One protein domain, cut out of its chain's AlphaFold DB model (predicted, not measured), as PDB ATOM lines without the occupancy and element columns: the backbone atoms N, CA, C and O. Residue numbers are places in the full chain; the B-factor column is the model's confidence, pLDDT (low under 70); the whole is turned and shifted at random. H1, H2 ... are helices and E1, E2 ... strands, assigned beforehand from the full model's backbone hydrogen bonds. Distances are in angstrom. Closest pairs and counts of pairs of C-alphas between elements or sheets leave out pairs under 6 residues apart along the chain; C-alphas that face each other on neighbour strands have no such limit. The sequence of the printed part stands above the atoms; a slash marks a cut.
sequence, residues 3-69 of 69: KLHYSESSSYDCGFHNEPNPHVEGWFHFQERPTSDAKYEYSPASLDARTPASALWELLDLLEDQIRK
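Overview. This is residues 3 to 69 of the 69 residues of an uncharacterized protein of Halogranum gelatinilyticum (UniProt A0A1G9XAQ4). One antiparallel sheet of four strands has a single helix, H1, laid lengthwise over one face, on the side of E1 and E2; the other face bears no named helix. The strands follow one another across the sheet as three hairpins in a row, and the helix comes last, making a second layer. The printed part has 67 residues, with E1, E2, E3, E4 and H1 in that order along the chain; the sheet's order is E1 - E2 - E3 - E4, and the class is mixed, helices and strands. The whole is compact, with a radius of gyration of the C-alphas of 12.2 A, and spans 37 by 27 by 17 A.

Arrangement. The sheet is a meander, each strand the antiparallel neighbour of the one before: E1, residues 3 to 7, E2, residues 13 to 18, E3, residues 28 to 33, and E4, residues 41 to 44. In the hairpin of inner strands E2 and E3, at 166 degrees, N 15 and O 31 are 2.9 A apart and N 33 and O 13 2.7 A, within hydrogen-bond range. In the hairpin E1 and E2, at 177 degrees, N 6 and O 14 are within range at 2.8 A. In the hairpin E3 and E4, at 156 degrees, N 41 and O 32 are within range at 2.8 A. The edge strands E1 and E4 are apart. From edge to edge the strands' lines turn by 40 degrees. H1, residues 52 to 67, is on the sheet at a height over the sheet of 8.0 A, making two layers, a helix on one face of a sheet. H1 lies over E2 and only just over E1, where 3 of its C-alphas fall. It runs along the strands, at 27 degrees to E2 on the local plane. The closest C-alphas of E2 and H1, those of Gly 15 and Leu 63, are 7.2 A apart. E1 and H1 are near each other, with 9 pairs of C-alphas within 10 A. In H1 every O i to N i+4 pair is within hydrogen-bond range.

Along the chain. E2 measures 16.7 A from first to last C-alpha, E3 17.2 A, E1 12.8 A and E4 10.6 A. E1 begins at C-alpha 3, (-17.925, -14.056, -36.960). H1, 22.6 A long, runs from C-alpha 52 at (-21.002, -4.273, -45.491) to C-alpha 67 at (-22.438, -6.626, -23.086).

Size, cuts and confidence. The C-alphas farthest apart, those of Asp 37 and Arg 50, are 37.5 A apart. The printed part has no cut. The link E1 to E2 is tight; the other three are short, and no link is long. The mean pLDDT of the printed part is 94.9, and no printed residue is under 70.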
ATOM      1  N   LYS A   3     -17.627 -13.898 -38.382       94.50
ATOM      2  CA  LYS A   3     -17.925 -14.056 -36.960       94.50
ATOM      3  C   LYS A   3     -17.358 -12.857 -36.214       94.50
ATOM      4  O   LYS A   3     -16.244 -12.437 -36.522       94.50
ATOM      5  N   LEU A   4     -18.106 -12.345 -35.247       94.75
ATOM      6  CA  LEU A   4     -17.631 -11.350 -34.291       94.75
ATOM      7  C   LEU A   4     -17.897 -11.881 -32.890       94.75
ATOM      8  O   LEU A   4     -19.029 -12.255 -32.594       94.75
ATOM      9  N   HIS A   5     -16.848 -11.972 -32.076       94.75
ATOM     10  CA  HIS A   5     -16.897 -12.550 -30.735       94.75
ATOM     11  C   HIS A   5     -16.409 -11.547 -29.706       94.75
ATOM     12  O   HIS A   5     -15.470 -10.788 -29.959       94.75
ATOM     13  N   TYR A   6     -17.030 -11.614 -28.540       95.56
ATOM     14  CA  TYR A   6     -16.588 -11.005 -27.309       95.56
ATOM     15  C   TYR A   6     -16.394 -12.107 -26.272       95.56
ATOM     16  O   TYR A   6     -17.290 -12.916 -26.043       95.56
ATOM     17  N   SER A   7     -15.223 -12.126 -25.645       94.69
ATOM     18  CA  SER A   7     -14.890 -13.099 -24.609       94.69
ATOM     19  C   SER A   7     -14.222 -12.377 -23.445       94.69
ATOM     20  O   SER A   7     -13.272 -11.616 -23.640       94.69
ATOM     21  N   GLU A   8     -14.688 -12.640 -22.229       93.19
ATOM     22  CA  GLU A   8     -14.125 -12.091 -21.000       93.19
ATOM     23  C   GLU A   8     -13.233 -13.099 -20.272       93.19
ATOM     24  O   GLU A   8     -13.410 -14.317 -20.359       93.19
ATOM     25  N   SER A   9     -12.315 -12.594 -19.445       90.62
ATOM     26  CA  SER A   9     -11.549 -13.437 -18.517       90.62
ATOM     27  C   SER A   9     -12.436 -14.118 -17.465       90.62
ATOM     28  O   SER A   9     -12.088 -15.193 -16.979       90.62
ATOM     29  N   SER A  10     -13.599 -13.535 -17.157       87.38
ATOM     30  CA  SER A  10     -14.671 -14.073 -16.302       87.38
ATOM     31  C   SER A  10     -15.389 -15.292 -16.888       87.38
ATOM     32  O   SER A  10     -16.254 -15.849 -16.222       87.38
ATOM     33  N   SER A  11     -14.995 -15.763 -18.077       92.06
ATOM     34  CA  SER A  11     -15.582 -16.893 -18.819       92.06
ATOM     35  C   SER A  11     -16.864 -16.606 -19.602       92.06
ATOM     36  O   SER A  11     -17.336 -17.524 -20.277       92.06
ATOM     37  N   TYR A  12     -17.399 -15.381 -19.559       95.31
ATOM     38  CA  TYR A  12     -18.472 -14.982 -20.469       95.31
ATOM     39  C   TYR A  12     -17.950 -14.974 -21.907       95.31
ATOM     40  O   TYR A  12     -16.863 -14.460 -22.177       95.31
ATOM     41  N   ASP A  13     -18.708 -15.572 -22.821       96.75
ATOM     42  CA  ASP A  13     -18.377 -15.637 -24.241       96.75
ATOM     43  C   ASP A  13     -19.648 -15.463 -25.066       96.75
ATOM     44  O   ASP A  13     -20.615 -16.194 -24.864       96.75
ATOM     45  N   CYS A  14     -19.674 -14.505 -25.984       97.50
ATOM     46  CA  CYS A  14     -20.813 -14.301 -26.865       97.50
ATOM     47  C   CYS A  14     -20.404 -13.760 -28.231       97.50
ATOM     48  O   CYS A  14     -19.300 -13.249 -28.432       97.50
ATOM     49  N   GLY A  15     -21.290 -13.882 -29.213       97.44
ATOM     50  CA  GLY A  15     -20.997 -13.363 -30.537       97.44
ATOM     51  C   GLY A  15     -22.055 -13.631 -31.588       97.44
ATOM     52  O   GLY A  15     -22.945 -14.465 -31.431       97.44
ATOM     53  N   PHE A  16     -21.899 -12.938 -32.711       97.62
ATOM     54  CA  PHE A  16     -22.739 -13.081 -33.894       97.62
ATOM     55  C   PHE A  16     -21.991 -13.850 -34.979       97.62
ATOM     56  O   PHE A  16     -20.831 -13.556 -35.288       97.62
ATOM     57  N   HIS A  17     -22.658 -14.833 -35.578       96.94
ATOM     58  CA  HIS A  17     -22.102 -15.677 -36.633       96.94
ATOM     59  C   HIS A  17     -22.986 -15.625 -37.864       96.94
ATOM     60  O   HIS A  17     -24.206 -15.609 -37.762       96.94
ATOM     61  N   ASN A  18     -22.347 -15.647 -39.031       94.88
ATOM     62  CA  ASN A  18     -23.008 -15.826 -40.315       94.88
ATOM     63  C   ASN A  18     -22.540 -17.138 -40.964       94.88
ATOM     64  O   ASN A  18     -21.660 -17.129 -41.838       94.88
ATOM     65  N   GLU A  19     -23.095 -18.252 -40.483       94.19
ATOM     66  CA  GLU A  19     -22.844 -19.623 -40.932       94.19
ATOM     67  C   GLU A  19     -24.059 -20.538 -40.679       94.19
ATOM     68  O   GLU A  19     -24.832 -20.273 -39.759       94.19
ATOM     69  N   PRO A  20     -24.238 -21.630 -41.444       93.12
ATOM     70  CA  PRO A  20     -25.265 -22.625 -41.139       93.12
ATOM     71  C   PRO A  20     -25.054 -23.239 -39.751       93.12
ATOM     72  O   PRO A  20     -23.948 -23.671 -39.428       93.12
ATOM     73  N   ASN A  21     -26.121 -23.339 -38.961       91.38
ATOM     74  CA  ASN A  21     -26.086 -23.900 -37.614       91.38
ATOM     75  C   ASN A  21     -27.294 -24.839 -37.403       91.38
ATOM     76  O   ASN A  21     -28.404 -24.473 -37.776       91.38
ATOM     77  N   PRO A  22     -27.125 -26.047 -36.825       93.69
ATOM     78  CA  PRO A  22     -28.242 -26.968 -36.582       93.69
ATOM     79  C   PRO A  22     -29.262 -26.479 -35.537       93.69
ATOM     80  O   PRO A  22     -30.329 -27.077 -35.417       93.69
ATOM     81  N   HIS A  23     -28.942 -25.443 -34.760       93.88
ATOM     82  CA  HIS A  23     -29.764 -24.932 -33.660       93.88
ATOM     83  C   HIS A  23     -30.704 -23.789 -34.063       93.88
ATOM     84  O   HIS A  23     -31.672 -23.532 -33.352       93.88
ATOM     85  N   VAL A  24     -30.437 -23.101 -35.178       93.25
ATOM     86  CA  VAL A  24     -31.200 -21.927 -35.628       93.25
ATOM     87  C   VAL A  24     -31.417 -22.008 -37.135       93.25
ATOM     88  O   VAL A  24     -30.491 -22.303 -37.885       93.25
ATOM     89  N   GLU A  25     -32.635 -21.722 -37.594       92.19
ATOM     90  CA  GLU A  25     -32.913 -21.626 -39.027       92.19
ATOM     91  C   GLU A  25     -32.259 -20.382 -39.640       92.19
ATOM     92  O   GLU A  25     -32.397 -19.267 -39.138       92.19
ATOM     93  N   GLY A  26     -31.579 -20.568 -40.771       91.06
ATOM     94  CA  GLY A  26     -30.861 -19.504 -41.463       91.06
ATOM     95  C   GLY A  26     -29.361 -19.520 -41.177       91.06
ATOM     96  O   GLY A  26     -28.800 -20.511 -40.721       91.06
ATOM     97  N   TRP A  27     -28.691 -18.433 -41.554       94.31
ATOM     98  CA  TRP A  27     -27.233 -18.318 -41.438       94.31
ATOM     99  C   TRP A  27     -26.813 -17.376 -40.316       94.31
ATOM    100  O   TRP A  27     -25.760 -17.569 -39.717       94.31
ATOM    101  N   PHE A  28     -27.614 -16.350 -40.035       95.94
ATOM    102  CA  PHE A  28     -27.255 -15.338 -39.055       95.94
ATOM    103  C   PHE A  28     -27.882 -15.647 -37.698       95.94
ATOM    104  O   PHE A  28     -29.094 -15.819 -37.587       95.94
ATOM    105  N   HIS A  29     -27.041 -15.757 -36.678       97.38
ATOM    106  CA  HIS A  29     -27.469 -16.107 -35.332       97.38
ATOM    107  C   HIS A  29     -26.539 -15.499 -34.283       97.38
ATOM    108  O   HIS A  29     -25.357 -15.245 -34.538       97.38
ATOM    109  N   PHE A  30     -27.095 -15.282 -33.097       97.44
ATOM    110  CA  PHE A  30     -26.346 -14.981 -31.887       97.44
ATOM    111  C   PHE A  30     -26.066 -16.283 -31.138       97.44
ATOM    112  O   PHE A  30     -26.910 -17.184 -31.111       97.44
ATOM    113  N   GLN A  31     -24.891 -16.377 -30.527       97.25
ATOM    114  CA  GLN A  31     -24.590 -17.414 -29.554       97.25
ATOM    115  C   GLN A  31     -23.998 -16.799 -28.294       97.25
ATOM    116  O   GLN A  31     -23.254 -15.820 -28.370       97.25
ATOM    117  N   GLU A  32     -24.258 -17.426 -27.156       97.31
ATOM    118  CA  GLU A  32     -23.636 -17.048 -25.894       97.31
ATOM    119  C   GLU A  32     -23.386 -18.245 -24.991       97.31
ATOM    120  O   GLU A  32     -24.046 -19.277 -25.084       97.31
ATOM    121  N   ARG A  33     -22.410 -18.091 -24.108       96.81
ATOM    122  CA  ARG A  33     -22.080 -19.005 -23.033       96.81
ATOM    123  C   ARG A  33     -21.818 -18.163 -21.775       96.81
ATOM    124  O   ARG A  33     -20.771 -17.517 -21.692       96.81
ATOM    125  N   PRO A  34     -22.736 -18.186 -20.791       93.44
ATOM    126  CA  PRO A  34     -22.626 -17.379 -19.574       93.44
ATOM    127  C   PRO A  34     -21.386 -17.687 -18.725       93.44
ATOM    128  O   PRO A  34     -20.778 -16.788 -18.150       93.44
ATOM    129  N   THR A  35     -21.011 -18.965 -18.636       94.12
ATOM    130  CA  THR A  35     -19.915 -19.467 -17.797       94.12
ATOM    131  C   THR A  35     -19.162 -20.591 -18.507       94.12
ATOM    132  O   THR A  35     -19.684 -21.230 -19.417       94.12
ATOM    133  N   SER A  36     -17.926 -20.882 -18.096       91.75
ATOM    134  CA  SER A  36     -17.080 -21.880 -18.776       91.75
ATOM    135  C   SER A  36     -17.633 -23.313 -18.746       91.75
ATOM    136  O   SER A  36     -17.291 -24.111 -19.619       91.75
ATOM    137  N   ASP A  37     -18.484 -23.636 -17.773       93.88
ATOM    138  CA  ASP A  37     -19.163 -24.923 -17.614       93.88
ATOM    139  C   ASP A  37     -20.530 -24.994 -18.322       93.88
ATOM    140  O   ASP A  37     -21.074 -26.089 -18.498       93.88
ATOM    141  N   ALA A  38     -21.069 -23.858 -18.772       95.19
ATOM    142  CA  ALA A  38     -22.306 -23.811 -19.536       95.19
ATOM    143  C   ALA A  38     -22.097 -24.262 -20.992       95.19
ATOM    144  O   ALA A  38     -21.014 -24.159 -21.578       95.19
ATOM    145  N   LYS A  39     -23.175 -24.754 -21.607       95.88
ATOM    146  CA  LYS A  39     -23.225 -24.955 -23.061       95.88
ATOM    147  C   LYS A  39     -23.503 -23.623 -23.749       95.88
ATOM    148  O   LYS A  39     -24.043 -22.715 -23.128       95.88
ATOM    149  N   TYR A  40     -23.164 -23.541 -25.033       96.75
ATOM    150  CA  TYR A  40     -23.634 -22.427 -25.845       96.75
ATOM    151  C   TYR A  40     -25.145 -22.508 -26.034       96.75
ATOM    152  O   TYR A  40     -25.685 -23.571 -26.356       96.75
ATOM    153  N   GLU A  41     -25.788 -21.366 -25.866       97.00
ATOM    154  CA  GLU A  41     -27.160 -21.115 -26.265       97.00
ATOM    155  C   GLU A  41     -27.159 -20.338 -27.579       97.00
ATOM    156  O   GLU A  41     -26.233 -19.579 -27.868       97.00
ATOM    157  N   TYR A  42     -28.180 -20.570 -28.401       97.19
ATOM    158  CA  TYR A  42     -28.272 -20.024 -29.750       97.19
ATOM    159  C   TYR A  42     -29.616 -19.342 -29.931       97.19
ATOM    160  O   TYR A  42     -30.655 -19.923 -29.619       97.19
ATOM    161  N   SER A  43     -29.589 -18.130 -30.472       96.88
ATOM    162  CA  SER A  43     -30.789 -17.350 -30.754       96.88
ATOM    163  C   SER A  43     -30.775 -16.836 -32.195       96.88
ATOM    164  O   SER A  43     -29.715 -16.439 -32.694       96.88
ATOM    165  N   PRO A  44     -31.932 -16.810 -32.880       96.44
ATOM    166  CA  PRO A  44     -32.070 -16.110 -34.149       96.44
ATOM    167  C   PRO A  44     -31.636 -14.649 -34.023       96.44
ATOM    168  O   PRO A  44     -31.905 -13.996 -33.016       96.44
ATOM    169  N   ALA A  45     -30.993 -14.136 -35.067       95.50
ATOM    170  CA  ALA A  45     -30.632 -12.732 -35.182       95.50
ATOM    171  C   ALA A  45     -30.888 -12.255 -36.616       95.50
ATOM    172  O   ALA A  45     -30.968 -13.056 -37.550       95.50
ATOM    173  N   SER A  46     -30.980 -10.944 -36.806       94.62
ATOM    174  CA  SER A  46     -31.128 -10.319 -38.121       94.62
ATOM    175  C   SER A  46     -30.269  -9.067 -38.224       94.62
ATOM    176  O   SER A  46     -29.901  -8.487 -37.206       94.62
ATOM    177  N   LEU A  47     -29.969  -8.668 -39.460       94.50
ATOM    178  CA  LEU A  47     -29.415  -7.358 -39.784       94.50
ATOM    179  C   LEU A  47     -30.285  -6.725 -40.857       94.50
ATOM    180  O   LEU A  47     -30.632  -7.392 -41.837       94.50
ATOM    181  N   ASP A  48     -30.572  -5.443 -40.703       96.31
ATOM    182  CA  ASP A  48     -31.309  -4.658 -41.691       96.31
ATOM    183  C   ASP A  48     -30.373  -3.938 -42.679       96.31
ATOM    184  O   ASP A  48     -30.794  -3.474 -43.750       96.31
ATOM    185  N   ALA A  49     -29.082  -3.855 -42.352       95.69
ATOM    186  CA  ALA A  49     -28.066  -3.233 -43.178       95.69
ATOM    187  C   ALA A  49     -27.984  -3.806 -44.602       95.69
ATOM    188  O   ALA A  49     -27.903  -5.008 -44.846       95.69
ATOM    189  N   ARG A  50     -27.881  -2.895 -45.578       95.75
ATOM    190  CA  ARG A  50     -27.775  -3.224 -47.015       95.75
ATOM    191  C   ARG A  50     -26.373  -3.047 -47.592       95.75
ATOM    192  O   ARG A  50     -26.170  -3.239 -48.788       95.75
ATOM    193  N   THR A  51     -25.410  -2.651 -46.763       96.00
ATOM    194  CA  THR A  51     -24.003  -2.525 -47.152       96.00
ATOM    195  C   THR A  51     -23.109  -3.167 -46.094       96.00
ATOM    196  O   THR A  51     -23.480  -3.161 -44.918       96.00
ATOM    197  N   PRO A  52     -21.918  -3.674 -46.461       94.12
ATOM    198  CA  PRO A  52     -21.002  -4.273 -45.491       94.12
ATOM    199  C   PRO A  52     -20.596  -3.322 -44.358       94.12
ATOM    200  O   PRO A  52     -20.491  -3.746 -43.213       94.12
ATOM    201  N   ALA A  53     -20.399  -2.035 -44.662       96.62
ATOM    202  CA  ALA A  53     -20.030  -1.043 -43.654       96.62
ATOM    203  C   ALA A  53     -21.171  -0.805 -42.655       96.62
ATOM    204  O   ALA A  53     -20.933  -0.805 -41.454       96.62
ATOM    205  N   SER A  54     -22.410  -0.659 -43.139       97.31
ATOM    206  CA  SER A  54     -23.584  -0.534 -42.266       97.31
ATOM    207  C   SER A  54     -23.790  -1.782 -41.407       97.31
ATOM    208  O   SER A  54     -24.091  -1.651 -40.230       97.31
ATOM    209  N   ALA A  55     -23.573  -2.974 -41.972       95.12
ATOM    210  CA  ALA A  55     -23.739  -4.236 -41.255       95.12
ATOM    211  C   ALA A  55     -22.723  -4.388 -40.121       95.12
ATOM    212  O   ALA A  55     -23.062  -4.923 -39.074       95.12
ATOM    213  N   LEU A  56     -21.490  -3.906 -40.315       95.19
ATOM    214  CA  LEU A  56     -20.483  -3.892 -39.258       95.19
ATOM    215  C   LEU A  56     -20.899  -2.985 -38.098       95.19
ATOM    216  O   LEU A  56     -20.785  -3.403 -36.952       95.19
ATOM    217  N   TRP A  57     -21.380  -1.773 -38.387       97.38
ATOM    218  CA  TRP A  57     -21.844  -0.855 -37.344       97.38
ATOM    219  C   TRP A  57     -23.040  -1.420 -36.582       97.38
ATOM    220  O   TRP A  57     -22.992  -1.486 -35.362       97.38
ATOM    221  N   GLU A  58     -24.038  -1.941 -37.295       97.44
ATOM    222  CA  GLU A  58     -25.196  -2.596 -36.680       97.44
ATOM    223  C   GLU A  58     -24.786  -3.801 -35.814       97.44
ATOM    224  O   GLU A  58     -25.302  -3.975 -34.715       97.44
ATOM    225  N   LEU A  59     -23.805  -4.606 -36.248       96.56
ATOM    226  CA  LEU A  59     -23.264  -5.698 -35.428       96.56
ATOM    227  C   LEU A  59     -22.618  -5.205 -34.130       96.56
ATOM    228  O   LEU A  59     -22.730  -5.874 -33.104       96.56
ATOM    229  N   LEU A  60     -21.872  -4.101 -34.203       96.56
ATOM    230  CA  LEU A  60     -21.187  -3.526 -33.048       96.56
ATOM    231  C   LEU A  60     -22.197  -2.961 -32.048       96.56
ATOM    232  O   LEU A  60     -22.041  -3.226 -30.859       96.56
ATOM    233  N   ASP A  61     -23.246  -2.286 -32.528       96.88
ATOM    234  CA  ASP A  61     -24.345  -1.788 -31.693       96.88
ATOM    235  C   ASP A  61     -25.069  -2.952 -30.996       96.88
ATOM    236  O   ASP A  61     -25.242  -2.952 -29.777       96.88
ATOM    237  N   LEU A  62     -25.410  -4.011 -31.744       96.44
ATOM    238  CA  LEU A  62     -26.032  -5.210 -31.177       96.44
ATOM    239  C   LEU A  62     -25.142  -5.889 -30.130       96.44
ATOM    240  O   LEU A  62     -25.651  -6.399 -29.135       96.44
ATOM    241  N   LEU A  63     -23.826  -5.935 -30.348       96.12
ATOM    242  CA  LEU A  63     -22.884  -6.525 -29.399       96.12
ATOM    243  C   LEU A  63     -22.740  -5.666 -28.138       96.12
ATOM    244  O   LEU A  63     -22.729  -6.205 -27.033       96.12
ATOM    245  N   GLU A  64     -22.672  -4.344 -28.292       96.00
ATOM    246  CA  GLU A  64     -22.672  -3.400 -27.176       96.00
ATOM    247  C   GLU A  64     -23.925  -3.572 -26.306       96.00
ATOM    248  O   GLU A  64     -23.808  -3.678 -25.084       96.00
ATOM    249  N   ASP A  65     -25.101  -3.689 -26.926       95.06
ATOM    250  CA  ASP A  65     -26.366  -3.922 -26.225       95.06
ATOM    251  C   ASP A  65     -26.381  -5.238 -25.438       95.06
ATOM    252  O   ASP A  65     -27.040  -5.316 -24.403       95.06
ATOM    253  N   GLN A  66     -25.681  -6.282 -25.895       93.94
ATOM    254  CA  GLN A  66     -25.566  -7.527 -25.129       93.94
ATOM    255  C   GLN A  66     -24.633  -7.372 -23.931       93.94
ATOM    256  O   GLN A  66     -24.981  -7.794 -22.834       93.94
ATOM    257  N   ILE A  67     -23.472  -6.746 -24.126       92.88
ATOM    258  CA  ILE A  67     -22.438  -6.626 -23.086       92.88
ATOM    259  C   ILE A  67     -22.852  -5.641 -21.982       92.88
ATOM    260  O   ILE A  67     -22.379  -5.731 -20.854       92.88
ATOM    261  N   ARG A  68     -23.728  -4.676 -22.284       91.44
ATOM    262  CA  ARG A  68     -24.211  -3.689 -21.305       91.44
ATOM    263  C   ARG A  68     -25.333  -4.185 -20.386       91.44
ATOM    264  O   ARG A  68     -25.693  -3.434 -19.476       91.44
ATOM    265  N   LYS A  69     -25.915  -5.356 -20.645       80.00
ATOM    266  CA  LYS A  69     -26.976  -5.945 -19.808       80.00
ATOM    267  C   LYS A  69     -26.431  -6.421 -18.467       80.00
ATOM    268  O   LYS A  69     -27.182  -6.270 -17.478       80.00
TER     269      LYS A  69